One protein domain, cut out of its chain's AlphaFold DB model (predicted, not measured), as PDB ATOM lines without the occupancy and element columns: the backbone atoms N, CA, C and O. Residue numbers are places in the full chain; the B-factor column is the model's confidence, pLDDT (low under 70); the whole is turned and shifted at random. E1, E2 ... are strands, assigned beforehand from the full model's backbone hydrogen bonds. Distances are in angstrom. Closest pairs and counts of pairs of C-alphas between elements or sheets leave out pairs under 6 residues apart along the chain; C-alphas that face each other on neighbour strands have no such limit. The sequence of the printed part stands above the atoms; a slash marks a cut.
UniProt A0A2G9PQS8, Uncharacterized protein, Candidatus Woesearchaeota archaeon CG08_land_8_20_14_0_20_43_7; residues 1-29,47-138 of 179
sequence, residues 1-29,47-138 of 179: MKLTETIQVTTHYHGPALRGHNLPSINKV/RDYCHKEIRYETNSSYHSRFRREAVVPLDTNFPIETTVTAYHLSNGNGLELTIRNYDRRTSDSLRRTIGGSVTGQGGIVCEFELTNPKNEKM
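Overview. This is residues 1 to 29 and 47 to 138 of the 179 residues of an uncharacterized protein of Candidatus Woesearchaeota archaeon CG08_land_8_20_14_0_20_43_7 (UniProt A0A2G9PQS8). The domain is a single, twisted and curled sheet of six strands, with three long strands side by side, E1, E6 and E5, and the hairpin of E2 and E3 at the other edge; E4 joins the two parts and bends by 60 degrees at residue 85. Residues 17 to 29, with no named element, fold back from the end of E1 toward the middle of the domain. The printed part has 121 residues, with no named helix and six named strands, E1 to E6 along the chain, in the all-antiparallel order E1, E6, E5, E4, E2, E3; its class is all strand. The whole is loose, with a radius of gyration of the C-alphas of 18.7 A, and elongated, spanning 59 by 38 by 22 A.

Along the chain. E1, residues 2 to 16, begins at C-alpha 2 (149.668, 101.651, 218.720) and is 43.2 A long from first to last C-alpha. After the cut come E2, residues 51 to 61, 30.5 A, and E3, residues 64 to 73, 28.1 A. E4, residues 82 to 90, begins at C-alpha 82 (139.704, 133.270, 210.327) and measures 22.9 A. E5, residues 95 to 106, measures 33.4 A. E6, residues 117 to 131, measures 43.3 A and ends at C-alpha 131 (152.775, 104.767, 217.486).

Arrangement. E1 is an edge strand, antiparallel to E6 at 166 degrees; C-alphas 10 and 123 face each other at 4.3 A, and N 7 and O 126, 2.8 A, are within hydrogen-bond range. E6 and E5 form a hairpin, antiparallel at 164 degrees, with N 102 and O 123 at 2.8 A. E5 and E4 form another hairpin, antiparallel at 139 degrees, with N 89 and O 97 at 2.8 A. E4, E5 and E6 make a meander, each strand the antiparallel neighbour of the one before. E4 and E2 are antiparallel at 159 degrees, with N 55 and O 83 at 2.8 A. E2 and the other edge strand, E3, form a hairpin, antiparallel at 157 degrees, with N 52 and O 72 at 2.8 A. E1 and E3 are apart.

Size, cuts and confidence. The two C-alphas farthest apart are those of Ile 114 and Lys 134, 59.3 A. Residues 30 to 46 are cut out, and C-alphas 29 and 47 are 17.5 A apart across this cut. Of the links printed whole, E2 to E3 and E4 to E5 are tight, E3 to E4 and E5 to E6 are short, and none is long. The mean pLDDT of the printed part is 79.1; 34 residues are under 70, among them residues 58 to 65 and 105 to 118.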
ATOM      1  N   MET A   1     153.305  98.543 217.876       76.62
ATOM      2  CA  MET A   1     152.188  98.728 218.840       76.62
ATOM      3  C   MET A   1     151.646 100.143 218.684       76.62
ATOM      4  O   MET A   1     152.447 101.028 218.391       76.62
ATOM      5  N   LYS A   2     150.334 100.345 218.831       85.94
ATOM      6  CA  LYS A   2     149.668 101.651 218.720       85.94
ATOM      7  C   LYS A   2     148.779 101.855 219.946       85.94
ATOM      8  O   LYS A   2     148.052 100.935 220.311       85.94
ATOM      9  N   LEU A   3     148.875 103.023 220.568       87.88
ATOM     10  CA  LEU A   3     148.025 103.467 221.669       87.88
ATOM     11  C   LEU A   3     147.227 104.679 221.193       87.88
ATOM     12  O   LEU A   3     147.801 105.608 220.633       87.88
ATOM     13  N   THR A   4     145.920 104.666 221.428       91.88
ATOM     14  CA  THR A   4     145.021 105.775 221.102       91.88
ATOM     15  C   THR A   4     144.179 106.107 222.315       91.88
ATOM     16  O   THR A   4     143.543 105.216 222.870       91.88
ATOM     17  N   GLU A   5     144.155 107.376 222.699       93.19
ATOM     18  CA  GLU A   5     143.428 107.870 223.865       93.19
ATOM     19  C   GLU A   5     142.694 109.163 223.522       93.19
ATOM     20  O   GLU A   5     143.099 109.919 222.641       93.19
ATOM     21  N   THR A   6     141.602 109.441 224.231       93.62
ATOM     22  CA  THR A   6     140.892 110.720 224.113       93.62
ATOM     23  C   THR A   6     140.967 111.464 225.437       93.62
ATOM     24  O   THR A   6     140.454 111.011 226.461       93.62
ATOM     25  N   ILE A   7     141.592 112.636 225.419       91.88
ATOM     26  CA  ILE A   7     141.698 113.526 226.572       91.88
ATOM     27  C   ILE A   7     140.663 114.636 226.405       91.88
ATOM     28  O   ILE A   7     140.642 115.335 225.395       91.88
ATOM     29  N   GLN A   8     139.802 114.811 227.402       90.25
ATOM     30  CA  GLN A   8     138.786 115.860 227.412       90.25
ATOM     31  C   GLN A   8     139.059 116.831 228.555       90.25
ATOM     32  O   GLN A   8     139.145 116.421 229.712       90.25
ATOM     33  N   VAL A   9     139.162 118.117 228.220       87.50
ATOM     34  CA  VAL A   9     139.217 119.230 229.171       87.50
ATOM     35  C   VAL A   9     137.943 120.032 228.982       87.50
ATOM     36  O   VAL A   9     137.826 120.847 228.068       87.50
ATOM     37  N   THR A  10     136.946 119.757 229.814       82.31
ATOM     38  CA  THR A  10     135.596 120.293 229.631       82.31
ATOM     39  C   THR A  10     135.067 120.953 230.881       82.31
ATOM     40  O   THR A  10     135.313 120.493 231.991       82.31
ATOM     41  N   THR A  11     134.231 121.960 230.678       78.69
ATOM     42  CA  THR A  11     133.435 122.598 231.719       78.69
ATOM     43  C   THR A  11     131.959 122.364 231.434       78.69
ATOM     44  O   THR A  11     131.480 122.622 230.323       78.69
ATOM     45  N   HIS A  12     131.228 121.883 232.439       76.88
ATOM     46  CA  HIS A  12     129.772 121.894 232.390       76.88
ATOM     47  C   HIS A  12     129.276 123.327 232.487       76.88
ATOM     48  O   HIS A  12     129.795 124.128 233.265       76.88
ATOM     49  N   TYR A  13     128.260 123.643 231.700       72.00
ATOM     50  CA  TYR A  13     127.628 124.942 231.757       72.00
ATOM     51  C   TYR A  13     126.116 124.791 231.841       72.00
ATOM     52  O   TYR A  13     125.506 123.902 231.243       72.00
ATOM     53  N   HIS A  14     125.524 125.702 232.600       70.44
ATOM     54  CA  HIS A  14     124.092 125.867 232.706       70.44
ATOM     55  C   HIS A  14     123.791 127.364 232.695       70.44
ATOM     56  O   HIS A  14     124.361 128.130 233.470       70.44
ATOM     57  N   GLY A  15     122.917 127.800 231.794       66.62
ATOM     58  CA  GLY A  15     122.426 129.172 231.818       66.62
ATOM     59  C   GLY A  15     121.391 129.457 230.739       66.62
ATOM     60  O   GLY A  15     120.989 128.549 230.010       66.62
ATOM     61  N   PRO A  16     120.906 130.702 230.657       66.25
ATOM     62  CA  PRO A  16     119.946 131.098 229.637       66.25
ATOM     63  C   PRO A  16     120.583 131.015 228.244       66.25
ATOM     64  O   PRO A  16     121.716 131.457 228.062       66.25
ATOM     65  N   ALA A  17     119.833 130.521 227.255       63.44
ATOM     66  CA  ALA A  17     120.306 130.250 225.888       63.44
ATOM     67  C   ALA A  17     120.988 131.440 225.180       63.44
ATOM     68  O   ALA A  17     121.728 131.250 224.220       63.44
ATOM     69  N   LEU A  18     120.713 132.666 225.640       54.50
ATOM     70  CA  LEU A  18     121.192 133.917 225.054       54.50
ATOM     71  C   LEU A  18     122.468 134.470 225.710       54.50
ATOM     72  O   LEU A  18     123.027 135.437 225.197       54.50
ATOM     73  N   ARG A  19     122.939 133.913 226.837       58.66
ATOM     74  CA  ARG A  19     124.202 134.355 227.451       58.66
ATOM     75  C   ARG A  19     125.363 133.520 226.927       58.66
ATOM     76  O   ARG A  19     125.337 132.296 226.993       58.66
ATOM     77  N   GLY A  20     126.405 134.198 226.448       59.25
ATOM     78  CA  GLY A  20     127.668 133.555 226.108       59.25
ATOM     79  C   GLY A  20     128.278 132.894 227.344       59.25
ATOM     80  O   GLY A  20     128.461 133.541 228.374       59.25
ATOM     81  N   HIS A  21     128.581 131.603 227.245       66.25
ATOM     82  CA  HIS A  21     129.326 130.884 228.269       66.25
ATOM     83  C   HIS A  21     130.828 131.062 228.021       66.25
ATOM     84  O   HIS A  21     131.300 130.923 226.888       66.25
ATOM     85  N   ASN A  22     131.599 131.349 229.074       70.81
ATOM     86  CA  ASN A  22     133.062 131.384 229.004       70.81
ATOM     87  C   ASN A  22     133.624 129.961 228.953       70.81
ATOM     88  O   ASN A  22     134.188 129.462 229.919       70.81
ATOM     89  N   LEU A  23     133.438 129.307 227.810       76.38
ATOM     90  CA  LEU A  23     133.966 127.975 227.554       76.38
ATOM     91  C   LEU A  23     135.434 128.057 227.120       76.38
ATOM     92  O   LEU A  23     135.793 129.022 226.417       76.38
ATOM     93  N   PRO A  24     136.263 127.067 227.501       82.62
ATOM     94  CA  PRO A  24     137.583 126.881 226.917       82.62
ATOM     95  C   PRO A  24     137.489 126.825 225.395       82.62
ATOM     96  O   PRO A  24     136.555 126.238 224.846       82.62
ATOM     97  N   SER A  25     138.440 127.453 224.707       88.56
ATOM     98  CA  SER A  25     138.504 127.392 223.251       88.56
ATOM     99  C   SER A  25     139.927 127.554 222.743       88.56
ATOM    100  O   SER A  25     140.656 128.429 223.207       88.56
ATOM    101  N   ILE A  26     140.263 126.782 221.708       91.12
ATOM    102  CA  ILE A  26     141.555 126.840 221.010       91.12
ATOM    103  C   ILE A  26     141.799 128.179 220.292       91.12
ATOM    104  O   ILE A  26     142.915 128.460 219.875       91.12
ATOM    105  N   ASN A  27     140.748 128.993 220.126       87.81
ATOM    106  CA  ASN A  27     140.824 130.330 219.532       87.81
ATOM    107  C   ASN A  27     141.031 131.437 220.580       87.81
ATOM    108  O   ASN A  27     141.306 132.573 220.210       87.81
ATOM    109  N   LYS A  28     140.846 131.138 221.875       87.56
ATOM    110  CA  LYS A  28     141.019 132.114 222.966       87.56
ATOM    111  C   LYS A  28     142.437 132.123 223.523       87.56
ATOM    112  O   LYS A  28     142.868 133.151 224.032       87.56
ATOM    113  N   VAL A  29     143.122 130.985 223.451       87.81
ATOM    114  CA  VAL A  29     144.478 130.802 223.970       87.81
ATOM    115  C   VAL A  29     145.410 130.503 222.793       87.81
ATOM    116  O   VAL A  29     145.092 129.609 222.003       87.81
ATOM    117  N   ARG A  47     157.553 121.611 215.217       91.50
ATOM    118  CA  ARG A  47     156.734 122.603 214.509       91.50
ATOM    119  C   ARG A  47     156.677 122.372 212.998       91.50
ATOM    120  O   ARG A  47     155.637 122.662 212.419       91.50
ATOM    121  N   ASP A  48     157.710 121.783 212.397       90.81
ATOM    122  CA  ASP A  48     157.764 121.507 210.955       90.81
ATOM    123  C   ASP A  48     156.740 120.447 210.518       90.81
ATOM    124  O   ASP A  48     156.310 120.426 209.366       90.81
ATOM    125  N   TYR A  49     156.323 119.578 211.442       92.00
ATOM    126  CA  TYR A  49     155.284 118.569 211.211       92.00
ATOM    127  C   TYR A  49     153.913 118.990 211.751       92.00
ATOM    128  O   TYR A  49     152.927 118.275 211.576       92.00
ATOM    129  N   CYS A  50     153.828 120.149 212.406       95.62
ATOM    130  CA  CYS A  50     152.590 120.641 212.987       95.62
ATOM    131  C   CYS A  50     151.848 121.569 212.020       95.62
ATOM    132  O   CYS A  50     152.439 122.387 211.315       95.62
ATOM    133  N   HIS A  51     150.524 121.506 212.048       96.25
ATOM    134  CA  HIS A  51     149.668 122.366 211.240       96.25
ATOM    135  C   HIS A  51     148.365 122.696 211.965       96.25
ATOM    136  O   HIS A  51     148.014 122.108 212.991       96.25
ATOM    137  N   LYS A  52     147.640 123.672 211.432       95.44
ATOM    138  CA  LYS A  52     146.307 124.049 211.890       95.44
ATOM    139  C   LYS A  52     145.316 123.992 210.742       95.44
ATOM    140  O   LYS A  52     145.622 124.379 209.613       95.44
ATOM    141  N   GLU A  53     144.119 123.524 211.055       95.00
ATOM    142  CA  GLU A  53     142.960 123.655 210.187       95.00
ATOM    143  C   GLU A  53     142.284 124.991 210.480       95.00
ATOM    144  O   GLU A  53     142.045 125.355 211.638       95.00
ATOM    145  N   ILE A  54     141.962 125.722 209.423       91.75
ATOM    146  CA  ILE A  54     141.292 127.011 209.512       91.75
ATOM    147  C   ILE A  54     140.032 127.030 208.669       91.75
ATOM    148  O   ILE A  54     139.926 126.364 207.639       91.75
ATOM    149  N   ARG A  55     139.114 127.902 209.066       88.62
ATOM    150  CA  ARG A  55     137.927 128.279 208.315       88.62
ATOM    151  C   ARG A  55     137.899 129.792 208.146       88.62
ATOM    152  O   ARG A  55     138.022 130.512 209.133       88.62
ATOM    153  N   TYR A  56     137.697 130.266 206.923       84.88
ATOM    154  CA  TYR A  56     137.589 131.695 206.621       84.88
ATOM    155  C   TYR A  56     136.404 131.976 205.694       84.88
ATOM    156  O   TYR A  56     136.011 131.139 204.871       84.88
ATOM    157  N   GLU A  57     135.810 133.158 205.852       80.56
ATOM    158  CA  GLU A  57     134.714 133.635 205.010       80.56
ATOM    159  C   GLU A  57     135.261 134.622 203.973       80.56
ATOM    160  O   GLU A  57     135.948 135.586 204.300       80.56
ATOM    161  N   THR A  58     134.972 134.368 202.697       68.94
ATOM    162  CA  THR A  58     135.312 135.280 201.598       68.94
ATOM    163  C   THR A  58     134.046 135.950 201.087       68.94
ATOM    164  O   THR A  58     133.088 135.281 200.686       68.94
ATOM    165  N   ASN A  59     134.041 137.283 201.105       63.91
ATOM    166  CA  ASN A  59     132.987 138.079 200.490       63.91
ATOM    167  C   ASN A  59     133.325 138.232 199.008       63.91
ATOM    168  O   ASN A  59     134.259 138.948 198.658       63.91
ATOM    169  N   SER A  60     132.589 137.538 198.142       58.56
ATOM    170  CA  SER A  60     132.755 137.689 196.686       58.56
ATOM    171  C   SER A  60     131.727 138.645 196.072       58.56
ATOM    172  O   SER A  60     131.931 139.125 194.962       58.56
ATOM    173  N   SER A  61     130.641 138.967 196.793       57.88
ATOM    174  CA  SER A  61     129.653 139.986 196.413       57.88
ATOM    175  C   SER A  61     128.786 140.412 197.613       57.88
ATOM    176  O   SER A  61     128.840 139.784 198.671       57.88
ATOM    177  N   TYR A  62     127.937 141.435 197.434       57.03
ATOM    178  CA  TYR A  62     127.003 141.955 198.451       57.03
ATOM    179  C   TYR A  62     126.027 140.892 199.004       57.03
ATOM    180  O   TYR A  62     125.426 141.116 200.051       57.03
ATOM    181  N   HIS A  63     125.845 139.743 198.333       58.44
ATOM    182  CA  HIS A  63     124.911 138.673 198.736       58.44
ATOM    183  C   HIS A  63     125.535 137.263 198.775       58.44
ATOM    184  O   HIS A  63     124.816 136.292 199.004       58.44
ATOM    185  N   SER A  64     126.852 137.110 198.585       56.75
ATOM    186  CA  SER A  64     127.498 135.787 198.595       56.75
ATOM    187  C   SER A  64     128.705 135.727 199.531       56.75
ATOM    188  O   SER A  64     129.764 136.314 199.280       56.75
ATOM    189  N   ARG A  65     128.542 134.946 200.604       64.19
ATOM    190  CA  ARG A  65     129.624 134.523 201.495       64.19
ATOM    191  C   ARG A  65     130.008 133.092 201.159       64.19
ATOM    192  O   ARG A  65     129.174 132.193 201.252       64.19
ATOM    193  N   PHE A  66     131.263 132.878 200.787       70.44
ATOM    194  CA  PHE A  66     131.814 131.536 200.633       70.44
ATOM    195  C   PHE A  66     132.644 131.192 201.858       70.44
ATOM    196  O   PHE A  66     133.600 131.895 202.189       70.44
ATOM    197  N   ARG A  67     132.288 130.085 202.505       78.44
ATOM    198  CA  ARG A  67     133.071 129.487 203.580       78.44
ATOM    199  C   ARG A  67     134.080 128.523 202.970       78.44
ATOM    200  O   ARG A  67     133.690 127.622 202.232       78.44
ATOM    201  N   ARG A  68     135.360 128.724 203.270       83.38
ATOM    202  CA  ARG A  68     136.449 127.847 202.832       83.38
ATOM    203  C   ARG A  68     137.189 127.293 204.037       83.38
ATOM    204  O   ARG A  68     137.266 127.952 205.073       83.38
ATOM    205  N   GLU A  69     137.723 126.090 203.870       88.56
ATOM    206  CA  GLU A  69     138.579 125.420 204.845       88.56
ATOM    207  C   GLU A  69     139.962 125.213 204.229       88.56
ATOM    208  O   GLU A  69     140.087 125.024 203.017       88.56
ATOM    209  N   ALA A  70     141.003 125.324 205.047       89.75
ATOM    210  CA  ALA A  70     142.378 125.131 204.616       89.75
ATOM    211  C   ALA A  70     143.218 124.527 205.742       89.75
ATOM    212  O   ALA A  70     142.930 124.728 206.921       89.75
ATOM    213  N   VAL A  71     144.277 123.822 205.354       93.81
ATOM    214  CA  VAL A  71     145.311 123.311 206.256       93.81
ATOM    215  C   VAL A  71     146.569 124.121 206.017       93.81
ATOM    216  O   VAL A  71     147.029 124.216 204.880       93.81
ATOM    217  N   VAL A  72     147.107 124.724 207.071       93.56
ATOM    218  CA  VAL A  72     148.264 125.622 206.988       93.56
ATOM    219  C   VAL A  72     149.256 125.346 208.121       93.56
ATOM    220  O   VAL A  72     148.846 124.873 209.185       93.56
ATOM    221  N   PRO A  73     150.545 125.669 207.944       94.00
ATOM    222  CA  PRO A  73     151.521 125.668 209.031       94.00
ATOM    223  C   PRO A  73     151.077 126.509 210.243       94.00
ATOM    224  O   PRO A  73     150.296 127.462 210.123       94.00
ATOM    225  N   LEU A  74     151.573 126.165 211.438       90.94
ATOM    226  CA  LEU A  74     151.168 126.836 212.682       90.94
ATOM    227  C   LEU A  74     151.472 128.343 212.698       90.94
ATOM    228  O   LEU A  74     150.670 129.117 213.223       90.94
ATOM    229  N   ASP A  75     152.587 128.754 212.103       88.38
ATOM    230  CA  ASP A  75     153.095 130.131 212.038       88.38
ATOM    231  C   ASP A  75     152.359 131.018 211.019       88.38
ATOM    232  O   ASP A  75     152.546 132.235 210.991       88.38
ATOM    233  N   THR A  76     151.483 130.436 210.195       88.62
ATOM    234  CA  THR A  76     150.761 131.195 209.172       88.62
ATOM    235  C   THR A  76     149.780 132.176 209.818       88.62
ATOM    236  O   THR A  76     148.846 131.772 210.516       88.62
ATOM    237  N   ASN A  77     149.965 133.470 209.555       83.44
ATOM    238  CA  ASN A  77     149.099 134.547 210.038       83.44
ATOM    239  C   ASN A  77     148.074 134.959 208.974       83.44
ATOM    240  O   ASN A  77     148.388 134.992 207.785       83.44
ATOM    241  N   PHE A  78     146.859 135.315 209.404       75.88
ATOM    242  CA  PHE A  78     145.773 135.720 208.506       75.88
ATOM    243  C   PHE A  78     145.271 137.131 208.822       75.88
ATOM    244  O   PHE A  78     145.071 137.450 209.992       75.88
ATOM    245  N   PRO A  79     145.008 137.963 207.797       63.25
ATOM    246  CA  PRO A  79     144.441 139.301 207.973       63.25
ATOM    247  C   PRO A  79     142.898 139.333 208.046       63.25
ATOM    248  O   PRO A  79     142.330 140.387 208.305       63.25
ATOM    249  N   ILE A  80     142.211 138.212 207.784       65.88
ATOM    250  CA  ILE A  80     140.738 138.095 207.692       65.88
ATOM    251  C   ILE A  80     140.185 137.371 208.929       65.88
ATOM    252  O   ILE A  80     140.919 136.599 209.546       65.88
ATOM    253  N   GLU A  81     138.891 137.558 209.236       70.50
ATOM    254  CA  GLU A  81     138.090 136.742 210.169       70.50
ATOM    255  C   GLU A  81     138.252 135.236 209.882       70.50
ATOM    256  O   GLU A  81     137.511 134.613 209.119       70.50
ATOM    257  N   THR A  82     139.283 134.657 210.490       82.94
ATOM    258  CA  THR A  82     139.704 133.270 210.327       82.94
ATOM    259  C   THR A  82     139.530 132.590 211.669       82.94
ATOM    260  O   THR A  82     140.004 133.077 212.691       82.94
ATOM    261  N   THR A  83     138.830 131.464 211.677       88.25
ATOM    262  CA  THR A  83     138.637 130.645 212.873       88.25
ATOM    263  C   THR A  83     139.484 129.392 212.751       88.25
ATOM    264  O   THR A  83     139.378 128.681 211.753       88.25
ATOM    265  N   VAL A  84     140.286 129.086 213.768       90.25
ATOM    266  CA  VAL A  84     140.977 127.799 213.858       90.25
ATOM    267  C   VAL A  84     139.971 126.738 214.298       90.25
ATOM    268  O   VAL A  84     139.251 126.909 215.290       90.25
ATOM    269  N   THR A  85     139.896 125.648 213.540       91.94
ATOM    270  CA  THR A  85     138.983 124.526 213.802       91.94
ATOM    271  C   THR A  85     139.688 123.360 214.478       91.94
ATOM    272  O   THR A  85     139.076 122.698 215.319       91.94
ATOM    273  N   ALA A  86     140.967 123.151 214.170       95.75
ATOM    274  CA  ALA A  86     141.786 122.112 214.774       95.75
ATOM    275  C   ALA A  86     143.273 122.481 214.769       95.75
ATOM    276  O   ALA A  86     143.747 123.191 213.882       95.75
ATOM    277  N   TYR A  87     144.009 121.923 215.726       97.19
ATOM    278  CA  TYR A  87     145.462 121.805 215.669       97.19
ATOM    279  C   TYR A  87     145.848 120.343 215.495       97.19
ATOM    280  O   TYR A  87     145.265 119.473 216.141       97.19
ATOM    281  N   HIS A  88     146.862 120.102 214.675       97.19
ATOM    282  CA  HIS A  88     147.491 118.804 214.486       97.19
ATOM    283  C   HIS A  88     148.966 118.947 214.840       97.19
ATOM    284  O   HIS A  88     149.697 119.692 214.182       97.19
ATOM    285  N   LEU A  89     149.378 118.297 215.925       97.00
ATOM    286  CA  LEU A  89     150.731 118.380 216.456       97.00
ATOM    287  C   LEU A  89     151.412 117.024 216.352       97.00
ATOM    288  O   LEU A  89     150.852 116.024 216.785       97.00
ATOM    289  N   SER A  90     152.644 117.024 215.855       94.50
ATOM    290  CA  SER A  90     153.467 115.828 215.734       94.50
ATOM    291  C   SER A  90     154.845 116.080 216.324       94.50
ATOM    292  O   SER A  90     155.416 117.163 216.167       94.50
ATOM    293  N   ASN A  91     155.426 115.072 216.973       90.25
ATOM    294  CA  ASN A  91     156.841 115.110 217.353       90.25
ATOM    295  C   ASN A  91     157.771 114.470 216.305       90.25
ATOM    296  O   ASN A  91     158.977 114.394 216.540       90.25
ATOM    297  N   GLY A  92     157.232 113.973 215.185       86.62
ATOM    298  CA  GLY A  92     157.986 113.275 214.138       86.62
ATOM    299  C   GLY A  92     158.488 111.873 214.513       86.62
ATOM    300  O   GLY A  92     159.045 111.177 213.670       86.62
ATOM    301  N   ASN A  93     158.272 111.428 215.753       85.69
ATOM    302  CA  ASN A  93     158.717 110.138 216.285       85.69
ATOM    303  C   ASN A  93     157.544 109.210 216.648       85.69
ATOM    304  O   ASN A  93     157.727 108.230 217.370       85.69
ATOM    305  N   GLY A  94     156.343 109.506 216.144       88.12
ATOM    306  CA  GLY A  94     155.148 108.679 216.313       88.12
ATOM    307  C   GLY A  94     154.161 109.157 217.379       88.12
ATOM    308  O   GLY A  94     153.180 108.455 217.606       88.12
ATOM    309  N   LEU A  95     154.385 110.310 218.022       91.88
ATOM    310  CA  LEU A  95     153.353 110.985 218.816       91.88
ATOM    311  C   LEU A  95     152.607 111.988 217.937       91.88
ATOM    312  O   LEU A  95     153.223 112.914 217.412       91.88
ATOM    313  N   GLU A  96     151.291 111.828 217.870       95.50
ATOM    314  CA  GLU A  96     150.359 112.686 217.147       95.50
ATOM    315  C   GLU A  96     149.254 113.156 218.101       95.50
ATOM    316  O   GLU A  96     148.675 112.359 218.845       95.50
ATOM    317  N   LEU A  97     148.950 114.452 218.081       96.81
ATOM    318  CA  LEU A  97     147.868 115.066 218.843       96.81
ATOM    319  C   LEU A  97     146.943 115.827 217.898       96.81
ATOM    320  O   LEU A  97     147.391 116.712 217.171       96.81
ATOM    321  N   THR A  98     145.643 115.553 217.965       97.19
ATOM    322  CA  THR A  98     144.623 116.355 217.277       97.19
ATOM    323  C   THR A  98     143.749 117.057 218.302       97.19
ATOM    324  O   THR A  98     143.056 116.409 219.079       97.19
ATOM    325  N   ILE A  99     143.770 118.390 218.317       96.38
ATOM    326  CA  ILE A  99     143.131 119.208 219.354       96.38
ATOM    327  C   ILE A  99     142.031 120.057 218.730       96.38
ATOM    328  O   ILE A  99     142.274 120.790 217.769       96.38
ATOM    329  N   ARG A 100     140.814 119.972 219.273       94.94
ATOM    330  CA  ARG A 100     139.614 120.607 218.709       94.94
ATOM    331  C   ARG A 100     138.726 121.181 219.808       94.94
ATOM    332  O   ARG A 100     138.729 120.703 220.943       94.94
ATOM    333  N   ASN A 101     137.929 122.191 219.458       90.75
ATOM    334  CA  ASN A 101     136.836 122.614 220.333       90.75
ATOM    335  C   ASN A 101     135.799 121.485 220.422       90.75
ATOM    336  O   ASN A 101     135.418 120.897 219.411       90.75
ATOM    337  N   TYR A 102     135.311 121.238 221.627       86.50
ATOM    338  CA  TYR A 102     134.221 120.326 221.921       86.50
ATOM    339  C   TYR A 102     133.036 121.135 222.444       86.50
ATOM    340  O   TYR A 102     133.185 121.929 223.372       86.50
ATOM    341  N   ASP A 103     131.860 120.945 221.855       81.50
ATOM    342  CA  ASP A 103     130.611 121.539 222.330       81.50
ATOM    343  C   ASP A 103     129.490 120.515 222.151       81.50
ATOM    344  O   ASP A 103     129.076 120.200 221.034       81.50
ATOM    345  N   ARG A 104     129.014 119.967 223.269       75.56
ATOM    346  CA  ARG A 104     127.845 119.097 223.321       75.56
ATOM    347  C   ARG A 104     126.727 119.836 224.032       75.56
ATOM    348  O   ARG A 104     126.705 119.936 225.260       75.56
ATOM    349  N   ARG A 105     125.762 120.298 223.241       69.81
ATOM    350  CA  ARG A 105     124.540 120.930 223.740       69.81
ATOM    351  C   ARG A 105     123.451 119.885 223.889       69.81
ATOM    352  O   ARG A 105     123.060 119.250 222.913       69.81
ATOM    353  N   THR A 106     122.912 119.757 225.089       58.50
ATOM    354  CA  THR A 106     121.585 119.180 225.289       58.50
ATOM    355  C   THR A 106     120.611 120.345 225.334       58.50
ATOM    356  O   THR A 106     120.375 120.943 226.379       58.50
ATOM    357  N   SER A 107     120.084 120.734 224.172       52.62
ATOM    358  CA  SER A 107     118.888 121.571 224.163       52.62
ATOM    359  C   SER A 107     117.721 120.671 224.528       52.62
ATOM    360  O   SER A 107     117.407 119.754 223.765       52.62
ATOM    361  N   ASP A 108     117.087 120.919 225.666       47.19
ATOM    362  CA  ASP A 108     115.783 120.331 225.925       47.19
ATOM    363  C   ASP A 108     114.853 120.829 224.808       47.19
ATOM    364  O   ASP A 108     114.640 122.034 224.637       47.19
ATOM    365  N   SER A 109     114.394 119.922 223.945       44.91
ATOM    366  CA  SER A 109     113.739 120.229 222.664       44.91
ATOM    367  C   SER A 109     112.355 120.878 222.817       44.91
ATOM    368  O   SER A 109     111.641 121.067 221.833       44.91
ATOM    369  N   LEU A 110     111.984 121.279 224.034       43.84
ATOM    370  CA  LEU A 110     110.660 121.773 224.387       43.84
ATOM    371  C   LEU A 110     110.487 123.295 224.411       43.84
ATOM    372  O   LEU A 110     109.349 123.739 224.547       43.84
ATOM    373  N   ARG A 111     111.521 124.134 224.246       45.38
ATOM    374  CA  ARG A 111     111.301 125.599 224.245       45.38
ATOM    375  C   ARG A 111     112.099 126.365 223.195       45.38
ATOM    376  O   ARG A 111     113.110 126.997 223.482       45.38
ATOM    377  N   ARG A 112     111.515 126.445 221.992       45.25
ATOM    378  CA  ARG A 112     111.662 127.576 221.049       45.25
ATOM    379  C   ARG A 112     111.012 128.864 221.596       45.25
ATOM    380  O   ARG A 112     110.307 129.563 220.874       45.25
ATOM    381  N   THR A 113     111.210 129.183 222.869       44.97
ATOM    382  CA  THR A 113     110.542 130.323 223.499       44.97
ATOM    383  C   THR A 113     111.532 131.118 224.325       44.97
ATOM    384  O   THR A 113     112.345 130.568 225.068       44.97
ATOM    385  N   ILE A 114     111.452 132.433 224.146       48.22
ATOM    386  CA  ILE A 114     112.130 133.481 224.904       48.22
ATOM    387  C   ILE A 114     112.091 133.092 226.395       48.22
ATOM    388  O   ILE A 114     111.021 133.079 226.997       48.22
ATOM    389  N   GLY A 115     113.237 132.676 226.954       54.12
ATOM    390  CA  GLY A 115     113.351 132.158 228.331       54.12
ATOM    391  C   GLY A 115     113.910 130.733 228.501       54.12
ATOM    392  O   GLY A 115     113.949 130.244 229.626       54.12
ATOM    393  N   GLY A 116     114.343 130.048 227.436       57.00
ATOM    394  CA  GLY A 116     114.946 128.710 227.537       57.00
ATOM    395  C   GLY A 116     116.312 128.678 228.245       57.00
ATOM    396  O   GLY A 116     117.170 129.537 228.011       57.00
ATOM    397  N   SER A 117     116.529 127.666 229.087       62.38
ATOM    398  CA  SER A 117     117.844 127.294 229.613       62.38
ATOM    399  C   SER A 117     118.529 126.291 228.684       62.38
ATOM    400  O   SER A 117     117.885 125.428 228.093       62.38
ATOM    401  N   VAL A 118     119.849 126.402 228.557       67.69
ATOM    402  CA  VAL A 118     120.690 125.400 227.902       67.69
ATOM    403  C   VAL A 118     121.595 124.800 228.963       67.69
ATOM    404  O   VAL A 118     122.192 125.514 229.778       67.69
ATOM    405  N   THR A 119     121.676 123.476 228.953       72.00
ATOM    406  CA  THR A 119     122.704 122.717 229.652       72.00
ATOM    407  C   THR A 119     123.570 122.027 228.616       72.00
ATOM    408  O   THR A 119     123.107 121.582 227.561       72.00
ATOM    409  N   GLY A 120     124.860 121.969 228.891       76.25
ATOM    410  CA  GLY A 120     125.779 121.297 228.000       76.25
ATOM    411  C   GLY A 120     127.160 121.170 228.598       76.25
ATOM    412  O   GLY A 120     127.421 121.518 229.753       76.25
ATOM    413  N   GLN A 121     128.044 120.637 227.776       78.31
ATOM    414  CA  GLN A 121     129.443 120.458 228.095       78.31
ATOM    415  C   GLN A 121     130.247 121.045 226.947       78.31
ATOM    416  O   GLN A 121     130.076 120.645 225.799       78.31
ATOM    417  N   GLY A 122     131.100 122.010 227.264       82.88
ATOM    418  CA  GLY A 122     131.965 122.655 226.289       82.88
ATOM    419  C   GLY A 122     133.407 122.656 226.766       82.88
ATOM    420  O   GLY A 122     133.663 122.666 227.972       82.88
ATOM    421  N   GLY A 123     134.351 122.631 225.836       88.25
ATOM    422  CA  GLY A 123     135.769 122.718 226.145       88.25
ATOM    423  C   GLY A 123     136.643 122.246 224.998       88.25
ATOM    424  O   GLY A 123     136.371 122.550 223.839       88.25
ATOM    425  N   ILE A 124     137.695 121.505 225.329       92.25
ATOM    426  CA  ILE A 124     138.691 120.995 224.393       92.25
ATOM    427  C   ILE A 124     138.689 119.470 224.423       92.25
ATOM    428  O   ILE A 124     138.669 118.859 225.494       92.25
ATOM    429  N   VAL A 125     138.747 118.863 223.244       94.25
ATOM    430  CA  VAL A 125     139.083 117.450 223.080       94.25
ATOM    431  C   VAL A 125     140.443 117.344 222.404       94.25
ATOM    432  O   VAL A 125     140.742 118.096 221.477       94.25
ATOM    433  N   CYS A 126     141.268 116.429 222.894       96.12
ATOM    434  CA  CYS A 126     142.527 116.043 222.289       96.12
ATOM    435  C   CYS A 126     142.496 114.542 222.018       96.12
ATOM    436  O   CYS A 126     142.410 113.736 222.945       96.12
ATOM    437  N   GLU A 127     142.589 114.175 220.751       96.75
ATOM    438  CA  GLU A 127     142.856 112.808 220.327       96.75
ATOM    439  C   GLU A 127     144.367 112.603 220.384       96.75
ATOM    440  O   GLU A 127     145.129 113.349 219.771       96.75
ATOM    441  N   PHE A 128     144.794 111.641 221.191       95.19
ATOM    442  CA  PHE A 128     146.184 111.274 221.399       95.19
ATOM    443  C   PHE A 128     146.450 109.967 220.668       95.19
ATOM    444  O   PHE A 128     145.760 108.972 220.900       95.19
ATOM    445  N   GLU A 129     147.482 109.945 219.840       94.12
ATOM    446  CA  GLU A 129     147.972 108.734 219.203       94.12
ATOM    447  C   GLU A 129     149.475 108.596 219.437       94.12
ATOM    448  O   GLU A 129     150.260 109.491 219.138       94.12
ATOM    449  N   LEU A 130     149.876 107.443 219.968       91.19
ATOM    450  CA  LEU A 130     151.270 107.058 220.114       91.19
ATOM    451  C   LEU A 130     151.508 105.769 219.338       91.19
ATOM    452  O   LEU A 130     151.037 104.689 219.702       91.19
ATOM    453  N   THR A 131     152.289 105.886 218.278       89.12
ATOM    454  CA  THR A 131     152.775 104.767 217.486       89.12
ATOM    455  C   THR A 131     154.232 104.517 217.840       89.12
ATOM    456  O   THR A 131     155.024 105.444 217.958       89.12
ATOM    457  N   ASN A 132     154.596 103.250 218.028       81.12
ATOM    458  CA  ASN A 132     155.978 102.852 218.271       81.12
ATOM    459  C   ASN A 132     156.582 102.280 216.983       81.12
ATOM    460  O   ASN A 132     156.377 101.090 216.709       81.12
ATOM    461  N   PRO A 133     157.301 103.094 216.192       65.00
ATOM    462  CA  PRO A 133     157.874 102.648 214.929       65.00
ATOM    463  C   PRO A 133     159.074 101.704 215.104       65.00
ATOM    464  O   PRO A 133     159.435 101.020 214.152       65.00
ATOM    465  N   LYS A 134     159.693 101.639 216.295       69.19
ATOM    466  CA  LYS A 134     160.969 100.930 216.523       69.19
ATOM    467  C   LYS A 134     160.905  99.783 217.539       69.19
ATOM    468  O   LYS A 134     161.941  99.244 217.907       69.19
ATOM    469  N   ASN A 135     159.711  99.382 217.988       65.31
ATOM    470  CA  ASN A 135     159.535  98.409 219.082       65.31
ATOM    471  C   ASN A 135     160.272  98.796 220.387       65.31
ATOM    472  O   ASN A 135     160.582  97.946 221.217       65.31
ATOM    473  N   GLU A 136     160.507 100.092 220.603       70.00
ATOM    474  CA  GLU A 136     161.114 100.617 221.830       70.00
ATOM    475  C   GLU A 136     160.115 100.599 223.003       70.00
ATOM    476  O   GLU A 136     158.918 100.361 222.835       70.00
ATOM    477  N   LYS A 137     160.577 100.829 224.233       70.88
ATOM    478  CA  LYS A 137     159.677 100.869 225.393       70.88
ATOM    479  C   LYS A 137     158.766 102.104 225.289       70.88
ATOM    480  O   LYS A 137     159.259 103.226 225.314       70.88
ATOM    481  N   MET A 138     157.450 101.906 225.175       73.12
ATOM    482  CA  MET A 138     156.483 103.014 225.155       73.12
ATOM    483  C   MET A 138     156.406 103.699 226.529       73.12
ATOM    484  O   MET A 138     156.214 103.027 227.544       73.12
TER     485      MET A 138